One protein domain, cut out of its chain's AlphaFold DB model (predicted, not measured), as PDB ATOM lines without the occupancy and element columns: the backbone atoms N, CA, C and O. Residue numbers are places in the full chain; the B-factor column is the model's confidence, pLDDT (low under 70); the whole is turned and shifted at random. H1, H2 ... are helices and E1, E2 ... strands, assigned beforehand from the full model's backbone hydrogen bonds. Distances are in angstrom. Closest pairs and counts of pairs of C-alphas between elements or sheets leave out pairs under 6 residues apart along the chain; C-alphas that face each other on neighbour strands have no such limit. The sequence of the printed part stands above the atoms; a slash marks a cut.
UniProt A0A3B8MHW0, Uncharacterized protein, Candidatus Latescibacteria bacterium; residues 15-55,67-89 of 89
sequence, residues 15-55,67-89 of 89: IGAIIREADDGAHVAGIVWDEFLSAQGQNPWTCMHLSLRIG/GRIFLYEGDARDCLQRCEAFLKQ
ATOM      1  N   ILE A  15      49.432 -42.401  35.085       69.81
ATOM      2  CA  ILE A  15      49.973 -41.764  33.873       69.81
ATOM      3  C   ILE A  15      49.534 -42.549  32.641       69.81
ATOM      4  O   ILE A  15      49.460 -43.777  32.667       69.81
ATOM      5  N   GLY A  16      49.227 -41.842  31.554       71.81
ATOM      6  CA  GLY A  16      48.710 -42.461  30.339       71.81
ATOM      7  C   GLY A  16      49.325 -41.868  29.083       71.81
ATOM      8  O   GLY A  16      49.237 -40.664  28.846       71.81
ATOM      9  N   ALA A  17      49.900 -42.735  28.253       82.69
ATOM     10  CA  ALA A  17      50.185 -42.435  26.860       82.69
ATOM     11  C   ALA A  17      49.285 -43.303  25.974       82.69
ATOM     12  O   ALA A  17      49.186 -44.513  26.174       82.69
ATOM     13  N   ILE A  18      48.643 -42.691  24.985       83.25
ATOM     14  CA  ILE A  18      47.914 -43.392  23.930       83.25
ATOM     15  C   ILE A  18      48.700 -43.203  22.645       83.25
ATOM     16  O   ILE A  18      48.956 -42.074  22.230       83.25
ATOM     17  N   ILE A  19      49.084 -44.318  22.033       86.25
ATOM     18  CA  ILE A  19      49.855 -44.347  20.794       86.25
ATOM     19  C   ILE A  19      49.049 -45.116  19.752       86.25
ATOM     20  O   ILE A  19      48.474 -46.165  20.051       86.25
ATOM     21  N   ARG A  20      48.978 -44.568  18.542       85.56
ATOM     22  CA  ARG A  20      48.332 -45.189  17.387       85.56
ATOM     23  C   ARG A  20      49.205 -45.023  16.158       85.56
ATOM     24  O   ARG A  20      49.609 -43.907  15.844       85.56
ATOM     25  N   GLU A  21      49.438 -46.123  15.464       88.00
ATOM     26  CA  GLU A  21      50.067 -46.129  14.147       88.00
ATOM     27  C   GLU A  21      48.979 -46.118  13.076       88.00
ATOM     28  O   GLU A  21      47.901 -46.691  13.262       88.00
ATOM     29  N   ALA A  22      49.247 -45.422  11.977       84.88
ATOM     30  CA  ALA A  22      48.444 -45.531  10.774       84.88
ATOM     31  C   ALA A  22      48.658 -46.906  10.121       84.88
ATOM     32  O   ALA A  22      49.721 -47.509  10.249       84.88
ATOM     33  N   ASP A  23      47.657 -47.385   9.381       84.19
ATOM     34  CA  ASP A  23      47.706 -48.702   8.725       84.19
ATOM     35  C   ASP A  23      48.828 -48.807   7.673       84.19
ATOM     36  O   ASP A  23      49.243 -49.907   7.311       84.19
ATOM     37  N   ASP A  24      49.322 -47.667   7.180       84.62
ATOM     38  CA  ASP A  24      50.458 -47.580   6.259       84.62
ATOM     39  C   ASP A  24      51.825 -47.730   6.953       84.62
ATOM     40  O   ASP A  24      52.842 -47.851   6.270       84.62
ATOM     41  N   GLY A  25      51.860 -47.718   8.290       82.19
ATOM     42  CA  GLY A  25      53.078 -47.757   9.101       82.19
ATOM     43  C   GLY A  25      53.984 -46.532   8.942       82.19
ATOM     44  O   GLY A  25      55.114 -46.554   9.420       82.19
ATOM     45  N   ALA A  26      53.530 -45.483   8.251       87.25
ATOM     46  CA  ALA A  26      54.331 -44.302   7.953       87.25
ATOM     47  C   ALA A  26      54.087 -43.169   8.950       87.25
ATOM     48  O   ALA A  26      54.956 -42.320   9.126       87.25
ATOM     49  N   HIS A  27      52.923 -43.150   9.602       89.44
ATOM     50  CA  HIS A  27      52.532 -42.091  10.526       89.44
ATOM     51  C   HIS A  27      52.176 -42.635  11.901       89.44
ATOM     52  O   HIS A  27      51.514 -43.666  12.039       89.44
ATOM     53  N   VAL A  28      52.523 -41.858  12.921       90.62
ATOM     54  CA  VAL A  28      52.191 -42.153  14.308       90.62
ATOM     55  C   VAL A  28      51.554 -40.946  14.986       90.62
ATOM     56  O   VAL A  28      51.947 -39.793  14.783       90.62
ATOM     57  N   ALA A  29      50.553 -41.227  15.817       89.19
ATOM     58  CA  ALA A  29      49.935 -40.276  16.721       89.19
ATOM     59  C   ALA A  29      50.186 -40.698  18.172       89.19
ATOM     60  O   ALA A  29      49.939 -41.845  18.548       89.19
ATOM     61  N   GLY A  30      50.646 -39.753  18.987       88.38
ATOM     62  CA  GLY A  30      50.918 -39.942  20.409       88.38
ATOM     63  C   GLY A  30      50.225 -38.890  21.244       88.38
ATOM     64  O   GLY A  30      50.180 -37.722  20.872       88.38
ATOM     65  N   ILE A  31      49.674 -39.290  22.375       87.06
ATOM     66  CA  ILE A  31      48.864 -38.430  23.234       87.06
ATOM     67  C   ILE A  31      49.277 -38.762  24.655       87.06
ATOM     68  O   ILE A  31      49.103 -39.900  25.082       87.06
ATOM     69  N   VAL A  32      49.871 -37.810  25.364       87.69
ATOM     70  CA  VAL A  32      50.461 -38.047  26.688       87.69
ATOM     71  C   VAL A  32      50.116 -36.921  27.648       87.69
ATOM     72  O   VAL A  32      50.166 -35.753  27.267       87.69
ATOM     73  N   TRP A  33      49.731 -37.278  28.867       87.00
ATOM     74  CA  TRP A  33      49.346 -36.345  29.926       87.00
ATOM     75  C   TRP A  33      50.060 -36.685  31.231       87.00
ATOM     76  O   TRP A  33      50.468 -37.827  31.437       87.00
ATOM     77  N   ASP A  34      50.214 -35.674  32.086       79.94
ATOM     78  CA  ASP A  34      50.806 -35.793  33.423       79.94
ATOM     79  C   ASP A  34      49.966 -36.635  34.404       79.94
ATOM     80  O   ASP A  34      50.510 -37.156  35.372       79.94
ATOM     81  N   GLU A  35      48.672 -36.817  34.125       78.69
ATOM     82  CA  GLU A  35      47.764 -37.737  34.824       78.69
ATOM     83  C   GLU A  35      46.993 -38.625  33.819       78.69
ATOM     84  O   GLU A  35      47.177 -38.543  32.601       78.69
ATOM     85  N   PHE A  36      46.098 -39.488  34.313       72.94
ATOM     86  CA  PHE A  36      45.340 -40.431  33.495       72.94
ATOM     87  C   PHE A  36      44.544 -39.798  32.347       72.94
ATOM     88  O   PHE A  36      43.660 -38.950  32.522       72.94
ATOM     89  N   LEU A  37      44.792 -40.357  31.168       71.50
ATOM     90  CA  LEU A  37      44.120 -40.068  29.916       71.50
ATOM     91  C   LEU A  37      43.290 -41.285  29.489       71.50
ATOM     92  O   LEU A  37      43.830 -42.366  29.262       71.50
ATOM     93  N   SER A  38      41.984 -41.089  29.306       69.56
ATOM     94  CA  SER A  38      41.111 -42.063  28.647       69.56
ATOM     95  C   SER A  38      40.866 -41.639  27.204       69.56
ATOM     96  O   SER A  38      40.599 -40.469  26.928       69.56
ATOM     97  N   ALA A  39      40.882 -42.588  26.272       67.75
ATOM     98  CA  ALA A  39      40.286 -42.375  24.959       67.75
ATOM     99  C   ALA A  39      38.913 -43.033  24.910       67.75
ATOM    100  O   ALA A  39      38.756 -44.226  25.189       67.75
ATOM    101  N   GLN A  40      37.913 -42.287  24.452       59.69
ATOM    102  CA  GLN A  40      36.662 -42.902  24.052       59.69
ATOM    103  C   GLN A  40      36.840 -43.488  22.646       59.69
ATOM    104  O   GLN A  40      36.620 -42.823  21.638       59.69
ATOM    105  N   GLY A  41      37.215 -44.765  22.579       52.69
ATOM    106  CA  GLY A  41      37.112 -45.539  21.344       52.69
ATOM    107  C   GLY A  41      35.644 -45.788  20.974       52.69
ATOM    108  O   GLY A  41      34.840 -46.114  21.852       52.69
ATOM    109  N   GLN A  42      35.352 -45.657  19.678       49.19
ATOM    110  CA  GLN A  42      34.088 -45.891  18.960       49.19
ATOM    111  C   GLN A  42      33.040 -44.768  18.991       49.19
ATOM    112  O   GLN A  42      32.126 -44.755  19.812       49.19
ATOM    113  N   ASN A  43      33.132 -43.889  17.987       38.19
ATOM    114  CA  ASN A  43      32.028 -43.562  17.073       38.19
ATOM    115  C   ASN A  43      32.637 -43.012  15.756       38.19
ATOM    116  O   ASN A  43      33.748 -42.493  15.782       38.19
ATOM    117  N   PRO A  44      32.029 -43.209  14.580       49.00
ATOM    118  CA  PRO A  44      32.614 -44.002  13.495       49.00
ATOM    119  C   PRO A  44      33.565 -43.238  12.540       49.00
ATOM    120  O   PRO A  44      33.808 -43.703  11.432       49.00
ATOM    121  N   TRP A  45      33.988 -42.018  12.864       49.28
ATOM    122  CA  TRP A  45      34.376 -41.034  11.845       49.28
ATOM    123  C   TRP A  45      35.730 -40.418  12.164       49.28
ATOM    124  O   TRP A  45      35.740 -39.415  12.854       49.28
ATOM    125  N   THR A  46      36.842 -40.996  11.683       59.34
ATOM    126  CA  THR A  46      38.148 -40.305  11.479       59.34
ATOM    127  C   THR A  46      38.637 -39.347  12.587       59.34
ATOM    128  O   THR A  46      39.456 -38.465  12.342       59.34
ATOM    129  N   CYS A  47      38.165 -39.510  13.820       60.62
ATOM    130  CA  CYS A  47      38.366 -38.584  14.918       60.62
ATOM    131  C   CYS A  47      38.708 -39.353  16.187       60.62
ATOM    132  O   CYS A  47      38.430 -40.547  16.343       60.62
ATOM    133  N   MET A  48      39.341 -38.643  17.109       67.38
ATOM    134  CA  MET A  48      39.828 -39.196  18.355       67.38
ATOM    135  C   MET A  48      39.295 -38.359  19.503       67.38
ATOM    136  O   MET A  48      39.579 -37.169  19.601       67.38
ATOM    137  N   HIS A  49      38.488 -38.991  20.346       73.81
ATOM    138  CA  HIS A  49      37.872 -38.348  21.495       73.81
ATOM    139  C   HIS A  49      38.676 -38.693  22.740       73.81
ATOM    140  O   HIS A  49      38.845 -39.869  23.075       73.81
ATOM    141  N   LEU A  50      39.163 -37.656  23.411       73.69
ATOM    142  CA  LEU A  50      39.992 -37.761  24.600       73.69
ATOM    143  C   LEU A  50      39.231 -37.223  25.802       73.69
ATOM    144  O   LEU A  50      38.583 -36.180  25.722       73.69
ATOM    145  N   SER A  51      39.347 -37.939  26.910       76.00
ATOM    146  CA  SER A  51      38.789 -37.568  28.201       76.00
ATOM    147  C   SER A  51      39.912 -37.566  29.227       76.00
ATOM    148  O   SER A  51      40.653 -38.540  29.354       76.00
ATOM    149  N   LEU A  52      40.022 -36.471  29.971       75.19
ATOM    150  CA  LEU A  52      41.032 -36.291  31.007       75.19
ATOM    151  C   LEU A  52      40.398 -36.433  32.379       75.19
ATOM    152  O   LEU A  52      39.308 -35.906  32.621       75.19
ATOM    153  N   ARG A  53      41.085 -37.128  33.285       75.12
ATOM    154  CA  ARG A  53      40.724 -37.097  34.699       75.12
ATOM    155  C   ARG A  53      41.290 -35.818  35.311       75.12
ATOM    156  O   ARG A  53      42.488 -35.586  35.247       75.12
ATOM    157  N   ILE A  54      40.424 -35.003  35.907       76.25
ATOM    158  CA  ILE A  54      40.826 -33.775  36.620       76.25
ATOM    159  C   ILE A  54      40.731 -33.910  38.148       76.25
ATOM    160  O   ILE A  54      41.129 -33.007  38.870       76.25
ATOM    161  N   GLY A  55      40.213 -35.041  38.643       76.19
ATOM    162  CA  GLY A  55      39.955 -35.260  40.067       76.19
ATOM    163  C   GLY A  55      38.670 -34.589  40.564       76.19
ATOM    164  O   GLY A  55      37.874 -34.072  39.781       76.19
ATOM    165  N   GLY A  67      49.723 -31.725  28.966       86.44
ATOM    166  CA  GLY A  67      49.797 -32.819  28.019       86.44
ATOM    167  C   GLY A  67      50.362 -32.381  26.683       86.44
ATOM    168  O   GLY A  67      50.528 -31.187  26.412       86.44
ATOM    169  N   ARG A  68      50.677 -33.364  25.845       89.19
ATOM    170  CA  ARG A  68      51.153 -33.163  24.477       89.19
ATOM    171  C   ARG A  68      50.445 -34.104  23.518       89.19
ATOM    172  O   ARG A  68      50.162 -35.256  23.841       89.19
ATOM    173  N   ILE A  69      50.213 -33.588  22.315       87.75
ATOM    174  CA  ILE A  69      49.750 -34.353  21.162       87.75
ATOM    175  C   ILE A  69      50.862 -34.317  20.119       87.75
ATOM    176  O   ILE A  69      51.354 -33.248  19.755       87.75
ATOM    177  N   PHE A  70      51.248 -35.492  19.649       87.75
ATOM    178  CA  PHE A  70      52.203 -35.706  18.578       87.75
ATOM    179  C   PHE A  70      51.469 -36.275  17.364       87.75
ATOM    180  O   PHE A  70      50.635 -37.166  17.512       87.75
ATOM    181  N   LEU A  71      51.806 -35.779  16.174       89.69
ATOM    182  CA  LEU A  71      51.411 -36.354  14.890       89.69
ATOM    183  C   LEU A  71      52.554 -36.118  13.905       89.69
ATOM    184  O   LEU A  71      52.876 -34.964  13.620       89.69
ATOM    185  N   TYR A  72      53.206 -37.186  13.457       91.31
ATOM    186  CA  TYR A  72      54.378 -37.090  12.586       91.31
ATOM    187  C   TYR A  72      54.665 -38.422  11.874       91.31
ATOM    188  O   TYR A  72      54.076 -39.449  12.212       91.31
ATOM    189  N   GLU A  73      55.563 -38.390  10.886       94.00
ATOM    190  CA  GLU A  73      56.063 -39.595  10.217       94.00
ATOM    191  C   GLU A  73      57.019 -40.382  11.127       94.00
ATOM    192  O   GLU A  73      58.002 -39.827  11.622       94.00
ATOM    193  N   GLY A  74      56.754 -41.667  11.345       92.75
ATOM    194  CA  GLY A  74      57.534 -42.525  12.238       92.75
ATOM    195  C   GLY A  74      56.710 -43.674  12.812       92.75
ATOM    196  O   GLY A  74      55.590 -43.920  12.368       92.75
ATOM    197  N   ASP A  75      57.264 -44.349  13.819       93.06
ATOM    198  CA  ASP A  75      56.657 -45.530  14.438       93.06
ATOM    199  C   ASP A  75      56.244 -45.311  15.909       93.06
ATOM    200  O   ASP A  75      56.557 -44.302  16.560       93.06
ATOM    201  N   ALA A  76      55.517 -46.284  16.462       90.75
ATOM    202  CA  ALA A  76      55.063 -46.290  17.848       90.75
ATOM    203  C   ALA A  76      56.208 -46.229  18.860       90.75
ATOM    204  O   ALA A  76      56.024 -45.702  19.961       90.75
ATOM    205  N   ARG A  77      57.387 -46.760  18.524       93.12
ATOM    206  CA  ARG A  77      58.525 -46.830  19.440       93.12
ATOM    207  C   ARG A  77      59.173 -45.464  19.604       93.12
ATOM    208  O   ARG A  77      59.431 -45.052  20.737       93.12
ATOM    209  N   ASP A  78      59.383 -44.750  18.509       92.50
ATOM    210  CA  ASP A  78      59.854 -43.367  18.531       92.50
ATOM    211  C   ASP A  78      58.849 -42.467  19.256       92.50
ATOM    212  O   ASP A  78      59.220 -41.594  20.047       92.50
ATOM    213  N   CYS A  79      57.557 -42.715  19.035       93.06
ATOM    214  CA  CYS A  79      56.493 -41.982  19.709       93.06
ATOM    215  C   CYS A  79      56.488 -42.227  21.215       93.06
ATOM    216  O   CYS A  79      56.354 -41.278  21.991       93.06
ATOM    217  N   LEU A  80      56.699 -43.473  21.641       92.00
ATOM    218  CA  LEU A  80      56.817 -43.817  23.051       92.00
ATOM    219  C   LEU A  80      57.985 -43.080  23.709       92.00
ATOM    220  O   LEU A  80      57.800 -42.496  24.773       92.00
ATOM    221  N   GLN A  81      59.149 -43.012  23.058       94.00
ATOM    222  CA  GLN A  81      60.300 -42.275  23.592       94.00
ATOM    223  C   GLN A  81      59.987 -40.788  23.806       94.00
ATOM    224  O   GLN A  81      60.381 -40.212  24.822       94.00
ATOM    225  N   ARG A  82      59.245 -40.155  22.887       93.06
ATOM    226  CA  ARG A  82      58.805 -38.758  23.043       93.06
ATOM    227  C   ARG A  82      57.813 -38.590  24.191       93.06
ATOM    228  O   ARG A  82      57.923 -37.619  24.943       93.06
ATOM    229  N   CYS A  83      56.877 -39.526  24.343       90.69
ATOM    230  CA  CYS A  83      55.946 -39.544  25.468       90.69
ATOM    231  C   CYS A  83      56.693 -39.691  26.802       90.69
ATOM    232  O   CYS A  83      56.468 -38.909  27.720       90.69
ATOM    233  N   GLU A  84      57.642 -40.622  26.898       90.19
ATOM    234  CA  GLU A  84      58.473 -40.796  28.093       90.19
ATOM    235  C   GLU A  84      59.322 -39.562  28.405       90.19
ATOM    236  O   GLU A  84      59.462 -39.185  29.565       90.19
ATOM    237  N   ALA A  85      59.901 -38.928  27.383       90.25
ATOM    238  CA  ALA A  85      60.687 -37.714  27.562       90.25
ATOM    239  C   ALA A  85      59.837 -36.556  28.103       90.25
ATOM    240  O   ALA A  85      60.358 -35.725  28.841       90.25
ATOM    241  N   PHE A  86      58.550 -36.490  27.746       88.19
ATOM    242  CA  PHE A  86      57.607 -35.542  28.337       88.19
ATOM    243  C   PHE A  86      57.310 -35.868  29.804       88.19
ATOM    244  O   PHE A  86      57.375 -34.970  30.630       88.19
ATOM    245  N   LEU A  87      57.050 -37.134  30.138       83.31
ATOM    246  CA  LEU A  87      56.706 -37.551  31.506       83.31
ATOM    247  C   LEU A  87      57.863 -37.427  32.515       83.31
ATOM    248  O   LEU A  87      57.634 -37.499  33.717       83.31
ATOM    249  N   LYS A  88      59.106 -37.286  32.039       82.50
ATOM    250  CA  LYS A  88      60.314 -37.114  32.869       82.50
ATOM    251  C   LYS A  88      60.699 -35.641  33.107       82.50
ATOM    252  O   LYS A  88      61.712 -35.409  33.766       82.50
ATOM    253  N   GLN A  89      59.973 -34.682  32.521       69.00
ATOM    254  CA  GLN A  89      60.168 -33.231  32.710       69.00
ATOM    255  C   GLN A  89      59.428 -32.739  33.951       69.00
ATOM    256  O   GLN A  89      59.988 -31.842  34.618       69.00
TER     257      GLN A  89
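AT A GLANCE: This is residues 15 to 55 and 67 to 89 of the 89 residues of an uncharacterized protein of Candidatus Latescibacteria bacterium (UniProt A0A3B8MHW0). What shape do these atoms make? A small three-stranded sheet of E1, E2 and E5 has one helix, H1, packed over one face, while a hairpin of two short strands, E3 and E4, splays away from the opposite face and comes near the sheet close to Gly 16 and Leu 37. Residues 42 to 47, in the loop of that hairpin, stick out free. What is it made of? The 64 printed residues have five named strands and one named helix, in the order E1, E2, E3, E4, E5, H1; the class is mixed, helices and strands, and both sheets, E1 - E2 - E5 and E3 - E4, are antiparallel. How large is it? It is compact, with a radius of gyration of the C-alphas of 12.0 A, and flat, with spans of 37 by 30 by 12 A.

HOW THE PARTS SIT: How is the larger sheet paired? E1, residues 16 to 21, and E2, residues 27 to 33, form an antiparallel hairpin at 172 degrees, with N 18 and O 31 2.8 A apart, within hydrogen-bond range. E5, residues 67 to 73, is antiparallel to E2 at 171 degrees, with N 70 and O 30 2.8 A apart, also within range; E1 and E5 are the edge strands. Where does the second hairpin sit? E3, residues 37 to 40, and E4, residues 49 to 52, are antiparallel at 148 degrees, with N 38 and O 51 2.9 A apart, within range. The closest C-alphas of E1 and E3 are those of Gly 16 and Leu 37, 5.2 A apart; E2 and E4 are only just apart, their closest C-alphas at 8.4 A. Where is the helix? H1, residues 76 to 87, is on the sheet E1 E2 E5, giving two layers, a helix on one face of a sheet, at a height over the sheet of 8.1 A. It runs along the strands, at 23 degrees to E2 on the local plane, and its closest C-alphas to E2 are Cys 83 and Val 32, 5.8 A apart; every O i to N i+4 pair in it is within hydrogen-bond range.

IN THESE COORDINATES: Where does the first element begin? C-alpha 16, at (48.710, -42.461, 30.339), opens E1, which is 16.7 A long; E2 follows with 20.5 A. What comes next? E3 and E4 measure 9.9 A and 10.2 A, and E5 20.1 A. Where does the last element end? H1, 16.3 A long, ends at C-alpha 87, at (56.706, -37.551, 31.506).

THE WHOLE: Is the printed part cut? Residues 56 to 66 are not printed, and C-alphas 55 and 67 are 15.7 A apart across the cut. Are there long links? Of the links that are printed whole, E1 to E2, E2 to E3 and E5 to H1 are tight and E3 to E4 is short. Where is confidence low? The model's pLDDT is under 70 at residue 15, residues 38 to 48 and residue 89.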